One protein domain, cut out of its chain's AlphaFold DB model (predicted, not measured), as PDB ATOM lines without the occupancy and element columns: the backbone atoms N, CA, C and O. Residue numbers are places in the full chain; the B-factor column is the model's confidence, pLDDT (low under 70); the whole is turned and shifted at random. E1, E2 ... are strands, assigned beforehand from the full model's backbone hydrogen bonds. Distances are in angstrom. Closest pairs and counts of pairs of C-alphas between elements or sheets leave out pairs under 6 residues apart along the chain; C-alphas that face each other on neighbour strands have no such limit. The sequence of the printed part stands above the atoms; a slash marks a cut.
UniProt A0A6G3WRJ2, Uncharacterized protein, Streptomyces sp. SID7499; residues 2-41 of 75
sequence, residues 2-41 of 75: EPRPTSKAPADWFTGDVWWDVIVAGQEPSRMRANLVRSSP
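AT A GLANCE: This is residues 2 to 41 of the 75 residues of an uncharacterized protein of Streptomyces sp. SID7499 (UniProt A0A6G3WRJ2). There is little regular structure: one long hairpin, E1 then E2, makes a narrow ribbon, and the unnamed stretch of residues 2 to 17 loops past E1, tied to it by a short pairing. The printed part has 40 residues, with two named strands, 13 residues in them, and no named helix. The class is all strand, the sheet E1 - E2 antiparallel. The whole is loose, radius of gyration of the C-alphas 11.7 A, and only just flat, spanning 36 by 24 by 13 A.

HOW THE PARTS SIT: Start at residues 7 to 8, which pair antiparallel with residues 19 to 20 of E1, residues 18 to 24. E2, residues 34 to 39, is its antiparallel neighbour at 162 degrees, in a hairpin. C-alphas 20 and 37 face each other at 4.5 A; look for N 21 and O 36, 2.9 A apart, within hydrogen-bond range.

IN THESE COORDINATES: Find C-alpha 18 at (24.770, -33.015, 17.518); E1 runs 18.2 A to C-alpha 24. E2 runs 16.0 A, ending at C-alpha 39, (23.554, -29.600, 14.785).

THE WHOLE: The C-alphas farthest apart, Pro 29 and Pro 41, are 37.2 A apart. The printed part has no cut; the E1 to E2 link is short. Residues 2 to 3 have pLDDT under 70.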
ATOM      1  N   GLU A   2      11.779 -47.070   6.685       64.19
ATOM      2  CA  GLU A   2      11.600 -46.759   8.111       64.19
ATOM      3  C   GLU A   2      12.736 -45.830   8.584       64.19
ATOM      4  O   GLU A   2      13.902 -46.091   8.250       64.19
ATOM      5  N   PRO A   3      12.435 -44.737   9.309       61.94
ATOM      6  CA  PRO A   3      13.464 -43.874   9.866       61.94
ATOM      7  C   PRO A   3      14.249 -44.649  10.927       61.94
ATOM      8  O   PRO A   3      13.690 -45.180  11.884       61.94
ATOM      9  N   ARG A   4      15.570 -44.737  10.745       74.12
ATOM     10  CA  ARG A   4      16.450 -45.331  11.758       74.12
ATOM     11  C   ARG A   4      16.485 -44.439  13.003       74.12
ATOM     12  O   ARG A   4      16.384 -43.222  12.849       74.12
ATOM     13  N   PRO A   5      16.665 -45.012  14.209       82.31
ATOM     14  CA  PRO A   5      16.725 -44.232  15.437       82.31
ATOM     15  C   PRO A   5      17.812 -43.158  15.365       82.31
ATOM     16  O   PRO A   5      18.986 -43.462  15.129       82.31
ATOM     17  N   THR A   6      17.418 -41.909  15.594       91.06
ATOM     18  CA  THR A   6      18.342 -40.787  15.732       91.06
ATOM     19  C   THR A   6      19.203 -40.986  16.971       91.06
ATOM     20  O   THR A   6      18.691 -41.205  18.067       91.06
ATOM     21  N   SER A   7      20.520 -40.906  16.806       93.38
ATOM     22  CA  SER A   7      21.483 -41.054  17.900       93.38
ATOM     23  C   SER A   7      22.167 -39.724  18.182       93.38
ATOM     24  O   SER A   7      22.513 -38.995  17.251       93.38
ATOM     25  N   LYS A   8      22.385 -39.403  19.460       94.94
ATOM     26  CA  LYS A   8      23.229 -38.267  19.840       94.94
ATOM     27  C   LYS A   8      24.692 -38.617  19.559       94.94
ATOM     28  O   LYS A   8      25.119 -39.737  19.843       94.94
ATOM     29  N   ALA A   9      25.435 -37.685  18.977       92.94
ATOM     30  CA  ALA A   9      26.850 -37.869  18.711       92.94
ATOM     31  C   ALA A   9      27.663 -37.848  20.025       92.94
ATOM     32  O   ALA A   9      27.258 -37.166  20.973       92.94
ATOM     33  N   PRO A  10      28.797 -38.570  20.103       91.62
ATOM     34  CA  PRO A  10      29.700 -38.511  21.249       91.62
ATOM     35  C   PRO A  10      30.161 -37.077  21.523       91.62
ATOM     36  O   PRO A  10      30.574 -36.375  20.598       91.62
ATOM     37  N   ALA A  11      30.115 -36.657  22.789       88.19
ATOM     38  CA  ALA A  11      30.479 -35.297  23.195       88.19
ATOM     39  C   ALA A  11      31.954 -34.968  22.909       88.19
ATOM     40  O   ALA A  11      32.281 -33.838  22.580       88.19
ATOM     41  N   ASP A  12      32.834 -35.968  22.933       88.94
ATOM     42  CA  ASP A  12      34.265 -35.775  22.678       88.94
ATOM     43  C   ASP A  12      34.555 -35.393  21.213       88.94
ATOM     44  O   ASP A  12      35.615 -34.865  20.890       88.94
ATOM     45  N   TRP A  13      33.613 -35.648  20.298       90.31
ATOM     46  CA  TRP A  13      33.780 -35.363  18.869       90.31
ATOM     47  C   TRP A  13      33.226 -33.996  18.463       90.31
ATOM     48  O   TRP A  13      33.524 -33.519  17.367       90.31
ATOM     49  N   PHE A  14      32.401 -33.369  19.305       92.06
ATOM     50  CA  PHE A  14      31.671 -32.155  18.957       92.06
ATOM     51  C   PHE A  14      31.599 -31.184  20.131       92.06
ATOM     52  O   PHE A  14      31.290 -31.553  21.256       92.06
ATOM     53  N   THR A  15      31.781 -29.899  19.844       92.38
ATOM     54  CA  THR A  15      31.333 -28.851  20.765       92.38
ATOM     55  C   THR A  15      29.848 -28.601  20.521       92.38
ATOM     56  O   THR A  15      29.471 -28.281  19.394       92.38
ATOM     57  N   GLY A  16      29.019 -28.705  21.562       93.62
ATOM     58  CA  GLY A  16      27.562 -28.544  21.472       93.62
ATOM     59  C   GLY A  16      26.820 -29.826  21.073       93.62
ATOM     60  O   GLY A  16      27.422 -30.881  20.878       93.62
ATOM     61  N   ASP A  17      25.492 -29.743  20.972       96.56
ATOM     62  CA  ASP A  17      24.656 -30.915  20.722       96.56
ATOM     63  C   ASP A  17      24.549 -31.236  19.225       96.56
ATOM     64  O   ASP A  17      24.141 -30.408  18.405       96.56
ATOM     65  N   VAL A  18      24.876 -32.481  18.878       97.19
ATOM     66  CA  VAL A  18      24.770 -33.015  17.518       97.19
ATOM     67  C   VAL A  18      24.023 -34.342  17.544       97.19
ATOM     68  O   VAL A  18      24.240 -35.181  18.421       97.19
ATOM     69  N   TRP A  19      23.155 -34.545  16.557       96.38
ATOM     70  CA  TRP A  19      22.433 -35.793  16.331       96.38
ATOM     71  C   TRP A  19      22.681 -36.304  14.919       96.38
ATOM     72  O   TRP A  19      22.786 -35.516  13.976       96.38
ATOM     73  N   TRP A  20      22.717 -37.625  14.757       95.75
ATOM     74  CA  TRP A  20      22.800 -38.247  13.445       95.75
ATOM     75  C   TRP A  20      21.777 -39.359  13.233       95.75
ATOM     76  O   TRP A  20      21.393 -40.071  14.163       95.75
ATOM     77  N   ASP A  21      21.412 -39.543  11.967       94.19
ATOM     78  CA  ASP A  21      20.704 -40.718  11.467       94.19
ATOM     79  C   ASP A  21      21.645 -41.472  10.530       94.19
ATOM     80  O   ASP A  21      22.219 -40.888   9.604       94.19
ATOM     81  N   VAL A  22      21.798 -42.781  10.726       91.94
ATOM     82  CA  VAL A  22      22.565 -43.593   9.773       91.94
ATOM     83  C   VAL A  22      21.797 -43.634   8.453       91.94
ATOM     84  O   VAL A  22      20.607 -43.931   8.451       91.94
ATOM     85  N   ILE A  23      22.461 -43.362   7.324       91.69
ATOM     86  CA  ILE A  23      21.916 -43.544   5.964       91.69
ATOM     87  C   ILE A  23      22.514 -44.814   5.342       91.69
ATOM     88  O   ILE A  23      21.798 -45.644   4.783       91.69
ATOM     89  N   VAL A  24      23.817 -45.028   5.509       92.06
ATOM     90  CA  VAL A  24      24.523 -46.219   5.022       92.06
ATOM     91  C   VAL A  24      25.432 -46.738   6.130       92.06
ATOM     92  O   VAL A  24      26.298 -46.015   6.615       92.06
ATOM     93  N   ALA A  25      25.226 -47.994   6.537       89.75
ATOM     94  CA  ALA A  25      25.971 -48.614   7.634       89.75
ATOM     95  C   ALA A  25      27.349 -49.168   7.216       89.75
ATOM     96  O   ALA A  25      28.153 -49.440   8.101       89.75
ATOM     97  N   GLY A  26      27.630 -49.253   5.906       93.00
ATOM     98  CA  GLY A  26      28.899 -49.689   5.300       93.00
ATOM     99  C   GLY A  26      29.226 -51.153   5.586       93.00
ATOM    100  O   GLY A  26      29.540 -51.496   6.717       93.00
ATOM    101  N   GLN A  27      29.160 -52.026   4.580       93.00
ATOM    102  CA  GLN A  27      29.430 -53.470   4.686       93.00
ATOM    103  C   GLN A  27      30.180 -53.943   3.436       93.00
ATOM    104  O   GLN A  27      30.207 -53.239   2.433       93.00
ATOM    105  N   GLU A  28      30.803 -55.121   3.459       93.94
ATOM    106  CA  GLU A  28      31.495 -55.621   2.264       93.94
ATOM    107  C   GLU A  28      30.558 -55.731   1.041       93.94
ATOM    108  O   GLU A  28      29.375 -56.037   1.201       93.94
ATOM    109  N   PRO A  29      31.060 -55.467  -0.183       91.94
ATOM    110  CA  PRO A  29      32.445 -55.111  -0.517       91.94
ATOM    111  C   PRO A  29      32.800 -53.630  -0.275       91.94
ATOM    112  O   PRO A  29      33.979 -53.288  -0.247       91.94
ATOM    113  N   SER A  30      31.820 -52.743  -0.070       91.38
ATOM    114  CA  SER A  30      32.059 -51.303   0.102       91.38
ATOM    115  C   SER A  30      31.801 -50.832   1.530       91.38
ATOM    116  O   SER A  30      30.670 -50.633   1.974       91.38
ATOM    117  N   ARG A  31      32.885 -50.544   2.247       96.12
ATOM    118  CA  ARG A  31      32.852 -50.092   3.647       96.12
ATOM    119  C   ARG A  31      32.477 -48.612   3.815       96.12
ATOM    120  O   ARG A  31      32.603 -48.074   4.912       96.12
ATOM    121  N   MET A  32      32.013 -47.946   2.756       96.56
ATOM    122  CA  MET A  32      31.580 -46.551   2.825       96.56
ATOM    123  C   MET A  32      30.392 -46.395   3.784       96.56
ATOM    124  O   MET A  32      29.406 -47.127   3.700       96.56
ATOM    125  N   ARG A  33      30.467 -45.401   4.673       94.75
ATOM    126  CA  ARG A  33      29.395 -45.032   5.606       94.75
ATOM    127  C   ARG A  33      28.941 -43.605   5.349       94.75
ATOM    128  O   ARG A  33      29.754 -42.750   5.017       94.75
ATOM    129  N   ALA A  34      27.650 -43.357   5.537       93.94
ATOM    130  CA  ALA A  34      27.057 -42.030   5.402       93.94
ATOM    131  C   ALA A  34      25.982 -41.828   6.469       93.94
ATOM    132  O   ALA A  34      25.170 -42.727   6.710       93.94
ATOM    133  N   ASN A  35      25.959 -40.642   7.075       94.12
ATOM    134  CA  ASN A  35      24.978 -40.247   8.080       94.12
ATOM    135  C   ASN A  35      24.396 -38.873   7.720       94.12
ATOM    136  O   ASN A  35      25.120 -38.018   7.212       94.12
ATOM    137  N   LEU A  36      23.114 -38.653   8.013       94.25
ATOM    138  CA  LEU A  36      22.529 -37.312   8.061       94.25
ATOM    139  C   LEU A  36      22.864 -36.706   9.420       94.25
ATOM    140  O   LEU A  36      22.597 -37.344  10.433       94.25
ATOM    141  N   VAL A  37      23.403 -35.489   9.450       94.94
ATOM    142  CA  VAL A  37      23.798 -34.808  10.690       94.94
ATOM    143  C   VAL A  37      22.933 -33.568  10.895       94.94
ATOM    144  O   VAL A  37      22.705 -32.804   9.958       94.94
ATOM    145  N   ARG A  38      22.455 -33.367  12.125       95.69
ATOM    146  CA  ARG A  38      21.765 -32.151  12.570       95.69
ATOM    147  C   ARG A  38      22.490 -31.589  13.788       95.69
ATOM    148  O   ARG A  38      22.696 -32.307  14.764       95.69
ATOM    149  N   SER A  39      22.831 -30.310  13.728       96.75
ATOM    150  CA  SER A  39      23.554 -29.600  14.785       96.75
ATOM    151  C   SER A  39      22.636 -28.593  15.465       96.75
ATOM    152  O   SER A  39      21.872 -27.902  14.785       96.75
ATOM    153  N   SER A  40      22.725 -28.464  16.791       97.56
ATOM    154  CA  SER A  40      22.168 -27.293  17.467       97.56
ATOM    155  C   SER A  40      22.874 -26.018  16.975       97.56
ATOM    156  O   SER A  40      24.012 -26.092  16.499       97.56
ATOM    157  N   PRO A  41      22.260 -24.829  17.099       97.81
ATOM    158  CA  PRO A  41      22.944 -23.576  16.788       97.81
ATOM    159  C   PRO A  41      24.301 -23.483  17.503       97.81
ATOM    160  O   PRO A  41      24.390 -23.733  18.703       97.81
TER     161      PRO A  41